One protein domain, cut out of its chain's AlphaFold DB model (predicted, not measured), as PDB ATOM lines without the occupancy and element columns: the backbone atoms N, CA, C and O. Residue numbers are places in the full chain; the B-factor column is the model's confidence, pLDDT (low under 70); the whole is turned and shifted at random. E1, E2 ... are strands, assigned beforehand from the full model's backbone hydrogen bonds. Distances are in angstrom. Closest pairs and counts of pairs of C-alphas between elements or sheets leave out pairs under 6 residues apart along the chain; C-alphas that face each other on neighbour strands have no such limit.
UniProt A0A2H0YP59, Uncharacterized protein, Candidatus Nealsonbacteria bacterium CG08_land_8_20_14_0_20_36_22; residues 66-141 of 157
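AT A GLANCE: This is residues 66 to 141 of the 157 residues of an uncharacterized protein of Candidatus Nealsonbacteria bacterium CG08_land_8_20_14_0_20_36_22 (UniProt A0A2H0YP59). Little regular structure is present: hairpin E1-E2 runs beside E3 of a twisted three-strand meander, E3-E4-E5, each strand the antiparallel neighbour of the one before, and a long loop, residues 85 to 115, joins them. The 76 printed residues include five named strands, E1 to E5 in order, and no named helix; the class is all strand, with 29 residues in strands. The whole is compact, radius of gyration of the C-alphas 12.4 A, spanning 42 by 26 by 17 A.

IN THESE COORDINATES: E1, residues 73 to 77, begins at C-alpha (418.522, 645.307, 462.280). E2 is residues 80 to 84, E3 116 to 119. E4, residues 124 to 131, 19.1 A, bends by 68 degrees at residue 128. E5, residues 135 to 141, ends at C-alpha (420.527, 633.483, 469.846).

HOW THE PARTS SIT: Within hydrogen-bond range are N 75 and O 82 of E1 and E2, 3.0 A, N 118 and O 125 of E3 and E4, 3.0 A, and N 137 and O 129 of E5 and E4, 2.9 A. The closest C-alphas of E1 and E3, Thr 73 and Cys 117, are 6.5 A apart.

THE WHOLE: The printed part has no cut. The link E2 to E3 is long. Residues 105 to 109 have pLDDT under 70.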
ATOM      1  N   TRP A  66     404.965 649.393 462.265       82.69
ATOM      2  CA  TRP A  66     405.834 649.446 463.434       82.69
ATOM      3  C   TRP A  66     406.103 650.883 463.870       82.69
ATOM      4  O   TRP A  66     406.181 651.806 463.063       82.69
ATOM      5  N   THR A  67     406.309 651.066 465.173       86.31
ATOM      6  CA  THR A  67     406.695 652.362 465.738       86.31
ATOM      7  C   THR A  67     408.046 652.829 465.200       86.31
ATOM      8  O   THR A  67     408.939 652.004 464.959       86.31
ATOM      9  N   LYS A  68     408.211 654.155 465.107       87.50
ATOM     10  CA  LYS A  68     409.502 654.809 464.861       87.50
ATOM     11  C   LYS A  68     410.570 654.268 465.816       87.50
ATOM     12  O   LYS A  68     410.273 654.024 466.990       87.50
ATOM     13  N   ARG A  69     411.763 654.034 465.274       89.88
ATOM     14  CA  ARG A  69     412.902 653.448 465.983       89.88
ATOM     15  C   ARG A  69     414.208 653.643 465.220       89.88
ATOM     16  O   ARG A  69     414.189 653.681 463.988       89.88
ATOM     17  N   ASP A  70     415.324 653.639 465.924       90.69
ATOM     18  CA  ASP A  70     416.687 653.529 465.397       90.69
ATOM     19  C   ASP A  70     417.385 652.274 465.957       90.69
ATOM     20  O   ASP A  70     416.748 651.434 466.598       90.69
ATOM     21  N   ALA A  71     418.651 652.062 465.581       92.81
ATOM     22  CA  ALA A  71     419.491 650.938 466.024       92.81
ATOM     23  C   ALA A  71     418.874 649.520 465.866       92.81
ATOM     24  O   ALA A  71     419.259 648.562 466.545       92.81
ATOM     25  N   HIS A  72     417.905 649.376 464.955       91.94
ATOM     26  CA  HIS A  72     417.292 648.107 464.573       91.94
ATOM     27  C   HIS A  72     418.145 647.386 463.525       91.94
ATOM     28  O   HIS A  72     418.923 648.005 462.799       91.94
ATOM     29  N   THR A  73     417.956 646.076 463.395       92.38
ATOM     30  CA  THR A  73     418.522 645.307 462.280       92.38
ATOM     31  C   THR A  73     417.448 644.965 461.259       92.38
ATOM     32  O   THR A  73     416.279 644.796 461.601       92.38
ATOM     33  N   ALA A  74     417.847 644.865 459.991       90.06
ATOM     34  CA  ALA A  74     416.988 644.415 458.906       90.06
ATOM     35  C   ALA A  74     417.635 643.229 458.185       90.06
ATOM     36  O   ALA A  74     418.839 643.247 457.926       90.06
ATOM     37  N   LEU A  75     416.853 642.203 457.851       89.44
ATOM     38  CA  LEU A  75     417.335 641.065 457.065       89.44
ATOM     39  C   LEU A  75     416.243 640.485 456.171       89.44
ATOM     40  O   LEU A  75     415.056 640.598 456.470       89.44
ATOM     41  N   PHE A  76     416.662 639.850 455.080       87.88
ATOM     42  CA  PHE A  76     415.773 639.127 454.179       87.88
ATOM     43  C   PHE A  76     415.734 637.644 454.555       87.88
ATOM     44  O   PHE A  76     416.780 636.996 454.633       87.88
ATOM     45  N   PHE A  77     414.542 637.109 454.802       83.88
ATOM     46  CA  PHE A  77     414.336 635.711 455.166       83.88
ATOM     47  C   PHE A  77     412.933 635.260 454.756       83.88
ATOM     48  O   PHE A  77     411.963 635.954 455.051       83.88
ATOM     49  N   ASP A  78     412.824 634.098 454.103       83.62
ATOM     50  CA  ASP A  78     411.538 633.527 453.661       83.62
ATOM     51  C   ASP A  78     410.698 634.518 452.821       83.62
ATOM     52  O   ASP A  78     409.534 634.795 453.119       83.62
ATOM     53  N   ASP A  79     411.331 635.116 451.805       81.75
ATOM     54  CA  ASP A  79     410.750 636.126 450.904       81.75
ATOM     55  C   ASP A  79     410.186 637.379 451.595       81.75
ATOM     56  O   ASP A  79     409.333 638.083 451.056       81.75
ATOM     57  N   LYS A  80     410.664 637.679 452.806       80.75
ATOM     58  CA  LYS A  80     410.210 638.814 453.615       80.75
ATOM     59  C   LYS A  80     411.396 639.614 454.128       80.75
ATOM     60  O   LYS A  80     412.447 639.059 454.447       80.75
ATOM     61  N   ILE A  81     411.201 640.922 454.263       84.62
ATOM     62  CA  ILE A  81     412.099 641.788 455.033       84.62
ATOM     63  C   ILE A  81     411.612 641.785 456.482       84.62
ATOM     64  O   ILE A  81     410.456 642.099 456.756       84.62
ATOM     65  N   LEU A  82     412.502 641.430 457.402       84.81
ATOM     66  CA  LEU A  82     412.268 641.454 458.841       84.81
ATOM     67  C   LEU A  82     413.006 642.641 459.451       84.81
ATOM     68  O   LEU A  82     414.187 642.822 459.170       84.81
ATOM     69  N   ILE A  83     412.323 643.409 460.303       86.75
ATOM     70  CA  ILE A  83     412.894 644.506 461.097       86.75
ATOM     71  C   ILE A  83     412.904 644.086 462.559       86.75
ATOM     72  O   ILE A  83     411.839 643.815 463.100       86.75
ATOM     73  N   MET A  84     414.072 644.035 463.194       86.75
ATOM     74  CA  MET A  84     414.240 643.414 464.505       86.75
ATOM     75  C   MET A  84     414.856 644.371 465.520       86.75
ATOM     76  O   MET A  84     415.890 644.992 465.262       86.75
ATOM     77  N   GLY A  85     414.228 644.443 466.695       90.50
ATOM     78  CA  GLY A  85     414.716 645.226 467.820       90.50
ATOM     79  C   GLY A  85     414.802 646.716 467.503       90.50
ATOM     80  O   GLY A  85     413.927 647.274 466.831       90.50
ATOM     81  N   GLY A  86     415.860 647.340 468.008       91.81
ATOM     82  CA  GLY A  86     416.055 648.781 467.994       91.81
ATOM     83  C   GLY A  86     415.460 649.456 469.218       91.81
ATOM     84  O   GLY A  86     414.837 648.813 470.072       91.81
ATOM     85  N   ILE A  87     415.655 650.761 469.289       91.06
ATOM     86  CA  ILE A  87     415.184 651.602 470.380       91.06
ATOM     87  C   ILE A  87     414.141 652.574 469.849       91.06
ATOM     88  O   ILE A  87     414.184 652.998 468.697       91.06
ATOM     89  N   GLU A  88     413.090 652.789 470.627       89.25
ATOM     90  CA  GLU A  88     411.973 653.622 470.205       89.25
ATOM     91  C   GLU A  88     412.332 655.107 470.169       89.25
ATOM     92  O   GLU A  88     413.251 655.556 470.844       89.25
ATOM     93  N   ASP A  89     411.535 655.869 469.421       86.81
ATOM     94  CA  ASP A  89     411.505 657.332 469.496       86.81
ATOM     95  C   ASP A  89     410.962 657.746 470.879       86.81
ATOM     96  O   ASP A  89     409.749 657.859 471.078       86.81
ATOM     97  N   GLY A  90     411.862 657.804 471.866       83.12
ATOM     98  CA  GLY A  90     411.554 658.012 473.278       83.12
ATOM     99  C   GLY A  90     411.493 659.482 473.693       83.12
ATOM    100  O   GLY A  90     411.572 660.404 472.882       83.12
ATOM    101  N   ASP A  91     411.333 659.709 474.996       87.38
ATOM    102  CA  ASP A  91     411.286 661.053 475.574       87.38
ATOM    103  C   ASP A  91     412.648 661.763 475.410       87.38
ATOM    104  O   ASP A  91     413.659 661.243 475.895       87.38
ATOM    105  N   PRO A  92     412.713 662.948 474.768       87.00
ATOM    106  CA  PRO A  92     413.960 663.695 474.614       87.00
ATOM    107  C   PRO A  92     414.573 664.156 475.947       87.00
ATOM    108  O   PRO A  92     415.749 664.519 475.975       87.00
ATOM    109  N   GLU A  93     413.812 664.155 477.047       92.88
ATOM    110  CA  GLU A  93     414.318 664.451 478.392       92.88
ATOM    111  C   GLU A  93     415.006 663.241 479.051       92.88
ATOM    112  O   GLU A  93     415.773 663.406 480.005       92.88
ATOM    113  N   LEU A  94     414.775 662.025 478.542       88.94
ATOM    114  CA  LEU A  94     415.460 660.818 478.994       88.94
ATOM    115  C   LEU A  94     416.774 660.627 478.236       88.94
ATOM    116  O   LEU A  94     416.848 660.782 477.018       88.94
ATOM    117  N   ALA A  95     417.814 660.206 478.960       87.75
ATOM    118  CA  ALA A  95     419.036 659.740 478.318       87.75
ATOM    119  C   ALA A  95     418.736 658.510 477.442       87.75
ATOM    120  O   ALA A  95     417.947 657.646 477.830       87.75
ATOM    121  N   TYR A  96     419.394 658.440 476.282       86.56
ATOM    122  CA  TYR A  96     419.149 657.459 475.217       86.56
ATOM    123  C   TYR A  96     419.057 656.013 475.727       86.56
ATOM    124  O   TYR A  96     418.109 655.301 475.434       86.56
ATOM    125  N   GLU A  97     419.966 655.613 476.618       85.38
ATOM    126  CA  GLU A  97     420.029 654.272 477.219       85.38
ATOM    127  C   GLU A  97     418.806 653.862 478.076       85.38
ATOM    128  O   GLU A  97     418.719 652.713 478.520       85.38
ATOM    129  N   TYR A  98     417.889 654.795 478.351       87.38
ATOM    130  CA  TYR A  98     416.638 654.566 479.083       87.38
ATOM    131  C   TYR A  98     415.400 654.552 478.185       87.38
ATOM    132  O   TYR A  98     414.302 654.318 478.696       87.38
ATOM    133  N   HIS A  99     415.541 654.801 476.882       89.94
ATOM    134  CA  HIS A  99     414.427 654.687 475.941       89.94
ATOM    135  C   HIS A  99     413.989 653.218 475.813       89.94
ATOM    136  O   HIS A  99     414.716 652.293 476.183       89.94
ATOM    137  N   GLY A 100     412.761 652.969 475.356       88.06
ATOM    138  CA  GLY A 100     412.223 651.613 475.260       88.06
ATOM    139  C   GLY A 100     412.857 650.803 474.128       88.06
ATOM    140  O   GLY A 100     412.730 651.144 472.953       88.06
ATOM    141  N   HIS A 101     413.476 649.672 474.466       88.25
ATOM    142  CA  HIS A 101     414.043 648.746 473.483       88.25
ATOM    143  C   HIS A 101     412.967 647.772 472.988       88.25
ATOM    144  O   HIS A 101     412.192 647.230 473.781       88.25
ATOM    145  N   LYS A 102     412.924 647.502 471.682       85.19
ATOM    146  CA  LYS A 102     411.932 646.603 471.075       85.19
ATOM    147  C   LYS A 102     412.382 645.139 471.103       85.19
ATOM    148  O   LYS A 102     413.566 644.826 470.986       85.19
ATOM    149  N   SER A 103     411.412 644.239 471.263       77.56
ATOM    150  CA  SER A 103     411.575 642.774 471.336       77.56
ATOM    151  C   SER A 103     410.767 642.038 470.258       77.56
ATOM    152  O   SER A 103     410.417 640.871 470.391       77.56
ATOM    153  N   ASP A 104     410.412 642.724 469.178       72.56
ATOM    154  CA  ASP A 104     409.377 642.295 468.239       72.56
ATOM    155  C   ASP A 104     409.784 641.203 467.244       72.56
ATOM    156  O   ASP A 104     408.899 640.603 466.639       72.56
ATOM    157  N   VAL A 105     411.070 640.860 467.115       59.97
ATOM    158  CA  VAL A 105     411.497 639.749 466.232       59.97
ATOM    159  C   VAL A 105     412.487 638.794 466.902       59.97
ATOM    160  O   VAL A 105     413.354 638.187 466.281       59.97
ATOM    161  N   TRP A 106     412.327 638.606 468.207       56.19
ATOM    162  CA  TRP A 106     413.002 637.554 468.959       56.19
ATOM    163  C   TRP A 106     412.260 637.345 470.291       56.19
ATOM    164  O   TRP A 106     411.914 638.319 470.947       56.19
ATOM    165  N   SER A 107     412.006 636.104 470.730       49.47
ATOM    166  CA  SER A 107     411.280 635.839 471.989       49.47
ATOM    167  C   SER A 107     412.169 635.996 473.238       49.47
ATOM    168  O   SER A 107     412.311 635.061 474.028       49.47
ATOM    169  N   SER A 108     412.815 637.147 473.415       53.31
ATOM    170  CA  SER A 108     413.433 637.521 474.692       53.31
ATOM    171  C   SER A 108     412.468 638.405 475.465       53.31
ATOM    172  O   SER A 108     411.744 639.213 474.888       53.31
ATOM    173  N   GLU A 109     412.459 638.257 476.788       64.81
ATOM    174  CA  GLU A 109     411.678 639.130 477.673       64.81
ATOM    175  C   GLU A 109     412.175 640.589 477.621       64.81
ATOM    176  O   GLU A 109     411.410 641.510 477.887       64.81
ATOM    177  N   GLU A 110     413.434 640.802 477.218       74.00
ATOM    178  CA  GLU A 110     414.077 642.112 477.087       74.00
ATOM    179  C   GLU A 110     414.333 642.459 475.608       74.00
ATOM    180  O   GLU A 110     414.857 641.632 474.854       74.00
ATOM    181  N   GLY A 111     413.973 643.676 475.188       83.62
ATOM    182  CA  GLY A 111     414.304 644.209 473.862       83.62
ATOM    183  C   GLY A 111     415.778 644.600 473.731       83.62
ATOM    184  O   GLY A 111     416.454 644.786 474.742       83.62
ATOM    185  N   ARG A 112     416.283 644.733 472.495       90.19
ATOM    186  CA  ARG A 112     417.697 645.066 472.234       90.19
ATOM    187  C   ARG A 112     417.918 645.979 471.034       90.19
ATOM    188  O   ARG A 112     417.184 645.916 470.054       90.19
ATOM    189  N   GLU A 113     418.998 646.742 471.089       92.06
ATOM    190  CA  GLU A 113     419.516 647.620 470.037       92.06
ATOM    191  C   GLU A 113     420.986 647.291 469.727       92.06
ATOM    192  O   GLU A 113     421.581 646.457 470.418       92.06
ATOM    193  N   ASP A 114     421.556 647.904 468.684       94.00
ATOM    194  CA  ASP A 114     422.982 647.790 468.309       94.00
ATOM    195  C   ASP A 114     423.496 646.341 468.200       94.00
ATOM    196  O   ASP A 114     424.668 646.026 468.419       94.00
ATOM    197  N   HIS A 115     422.588 645.421 467.892       93.12
ATOM    198  CA  HIS A 115     422.862 644.002 467.747       93.12
ATOM    199  C   HIS A 115     423.118 643.669 466.275       93.12
ATOM    200  O   HIS A 115     422.783 644.445 465.385       93.12
ATOM    201  N   THR A 116     423.696 642.498 466.006       94.94
ATOM    202  CA  THR A 116     423.911 642.017 464.632       94.94
ATOM    203  C   THR A 116     423.032 640.815 464.349       94.94
ATOM    204  O   THR A 116     422.923 639.915 465.189       94.94
ATOM    205  N   CYS A 117     422.475 640.764 463.136       91.75
ATOM    206  CA  CYS A 117     421.688 639.632 462.672       91.75
ATOM    207  C   CYS A 117     422.161 639.076 461.336       91.75
ATOM    208  O   CYS A 117     422.499 639.829 460.427       91.75
ATOM    209  N   VAL A 118     422.169 637.747 461.219       93.50
ATOM    210  CA  VAL A 118     422.550 637.043 459.986       93.50
ATOM    211  C   VAL A 118     421.659 635.831 459.744       93.50
ATOM    212  O   VAL A 118     421.213 635.177 460.686       93.50
ATOM    213  N   VAL A 119     421.442 635.500 458.471       91.75
ATOM    214  CA  VAL A 119     420.821 634.232 458.074       91.75
ATOM    215  C   VAL A 119     421.922 633.210 457.824       91.75
ATOM    216  O   VAL A 119     422.795 633.416 456.984       91.75
ATOM    217  N   LEU A 120     421.892 632.101 458.561       92.31
ATOM    218  CA  LEU A 120     422.851 631.011 458.412       92.31
ATOM    219  C   LEU A 120     422.165 629.669 458.668       92.31
ATOM    220  O   LEU A 120     421.614 629.448 459.747       92.31
ATOM    221  N   LYS A 121     422.274 628.754 457.693       91.00
ATOM    222  CA  LYS A 121     421.651 627.416 457.724       91.00
ATOM    223  C   LYS A 121     420.141 627.494 457.984       91.00
ATOM    224  O   LYS A 121     419.653 626.872 458.923       91.00
ATOM    225  N   ASP A 122     419.455 628.320 457.193       87.88
ATOM    226  CA  ASP A 122     417.999 628.530 457.243       87.88
ATOM    227  C   ASP A 122     417.475 628.987 458.613       87.88
ATOM    228  O   ASP A 122     416.329 628.751 458.985       87.88
ATOM    229  N   LYS A 123     418.337 629.657 459.382       87.31
ATOM    230  CA  LYS A 123     418.022 630.214 460.695       87.31
ATOM    231  C   LYS A 123     418.498 631.647 460.785       87.31
ATOM    232  O   LYS A 123     419.528 632.003 460.213       87.31
ATOM    233  N   ILE A 124     417.771 632.438 461.557       89.19
ATOM    234  CA  ILE A 124     418.154 633.795 461.925       89.19
ATOM    235  C   ILE A 124     419.009 633.706 463.180       89.19
ATOM    236  O   ILE A 124     418.594 633.089 464.156       89.19
ATOM    237  N   TRP A 125     420.182 634.322 463.160       91.25
ATOM    238  CA  TRP A 125     421.094 634.413 464.295       91.25
ATOM    239  C   TRP A 125     421.176 635.858 464.761       91.25
ATOM    240  O   TRP A 125     421.345 636.747 463.934       91.25
ATOM    241  N   VAL A 126     421.092 636.077 466.069       91.56
ATOM    242  CA  VAL A 126     421.187 637.374 466.744       91.56
ATOM    243  C   VAL A 126     422.375 637.324 467.697       91.56
ATOM    244  O   VAL A 126     422.515 636.369 468.464       91.56
ATOM    245  N   MET A 127     423.254 638.323 467.633       94.19
ATOM    246  CA  MET A 127     424.502 638.347 468.398       94.19
ATOM    247  C   MET A 127     424.729 639.709 469.045       94.19
ATOM    248  O   MET A 127     424.748 640.733 468.356       94.19
ATOM    249  N   GLY A 128     424.968 639.685 470.357       94.31
ATOM    250  CA  GLY A 128     425.352 640.849 471.147       94.31
ATOM    251  C   GLY A 128     424.331 641.990 471.127       94.31
ATOM    252  O   GLY A 128     423.127 641.767 470.975       94.31
ATOM    253  N   GLY A 129     424.830 643.211 471.303       94.00
ATOM    254  CA  GLY A 129     424.042 644.441 471.337       94.00
ATOM    255  C   GLY A 129     423.899 645.025 472.736       94.00
ATOM    256  O   GLY A 129     424.659 644.700 473.657       94.00
ATOM    257  N   MET A 130     422.923 645.911 472.878       92.88
ATOM    258  CA  MET A 130     422.628 646.631 474.105       92.88
ATOM    259  C   MET A 130     421.150 646.506 474.450       92.88
ATOM    260  O   MET A 130     420.274 646.545 473.590       92.88
ATOM    261  N   ILE A 131     420.877 646.314 475.727       89.94
ATOM    262  CA  ILE A 131     419.528 646.288 476.290       89.94
ATOM    263  C   ILE A 131     419.383 647.448 477.275       89.94
ATOM    264  O   ILE A 131     420.368 648.123 477.596       89.94
ATOM    265  N   THR A 132     418.167 647.659 477.776       84.00
ATOM    266  CA  THR A 132     417.810 648.819 478.604       84.00
ATOM    267  C   THR A 132     418.803 649.082 479.735       84.00
ATOM    268  O   THR A 132     419.302 648.152 480.378       84.00
ATOM    269  N   LYS A 133     419.039 650.371 480.015       86.81
ATOM    270  CA  LYS A 133     420.037 650.899 480.965       86.81
ATOM    271  C   LYS A 133     421.483 650.739 480.486       86.81
ATOM    272  O   LYS A 133     422.390 650.571 481.299       86.81
ATOM    273  N   GLY A 134     421.694 650.723 479.171       85.62
ATOM    274  CA  GLY A 134     423.030 650.703 478.572       85.62
ATOM    275  C   GLY A 134     423.801 649.395 478.784       85.62
ATOM    276  O   GLY A 134     425.032 649.352 478.669       85.62
ATOM    277  N   ARG A 135     423.108 648.306 479.144       91.44
ATOM    278  CA  ARG A 135     423.751 647.025 479.453       91.44
ATOM    279  C   ARG A 135     424.132 646.326 478.153       91.44
ATOM    280  O   ARG A 135     423.275 645.861 477.411       91.44
ATOM    281  N   ARG A 136     425.437 646.217 477.896       93.88
ATOM    282  CA  ARG A 136     425.973 645.445 476.768       93.88
ATOM    283  C   ARG A 136     425.885 643.953 477.049       93.88
ATOM    284  O   ARG A 136     426.178 643.506 478.160       93.88
ATOM    285  N   VAL A 137     425.524 643.192 476.026       93.25
ATOM    286  CA  VAL A 137     425.394 641.736 476.082       93.25
ATOM    287  C   VAL A 137     426.251 641.080 475.001       93.25
ATOM    288  O   VAL A 137     426.578 641.690 473.985       93.25
ATOM    289  N   ASN A 138     426.659 639.837 475.242       95.31
ATOM    290  CA  ASN A 138     427.455 639.006 474.331       95.31
ATOM    291  C   ASN A 138     426.793 637.640 474.082       95.31
ATOM    292  O   ASN A 138     427.458 636.673 473.708       95.31
ATOM    293  N   ASP A 139     425.492 637.562 474.346       92.75
ATOM    294  CA  ASP A 139     424.669 636.392 474.107       92.75
ATOM    295  C   ASP A 139     424.463 636.155 472.604       92.75
ATOM    296  O   ASP A 139     424.513 637.074 471.779       92.75
ATOM    297  N   VAL A 140     424.263 634.884 472.253       91.88
ATOM    298  CA  VAL A 140     424.012 634.442 470.882       91.88
ATOM    299  C   VAL A 140     422.765 633.579 470.863       91.88
ATOM    300  O   VAL A 140     422.594 632.660 471.662       91.88
ATOM    301  N   TRP A 141     421.914 633.887 469.906       88.62
ATOM    302  CA  TRP A 141     420.527 633.483 469.846       88.62
ATOM    303  C   TRP A 141     420.246 633.043 468.401       88.62
ATOM    304  O   TRP A 141     420.671 633.721 467.472       88.62
TER     305      TRP A 141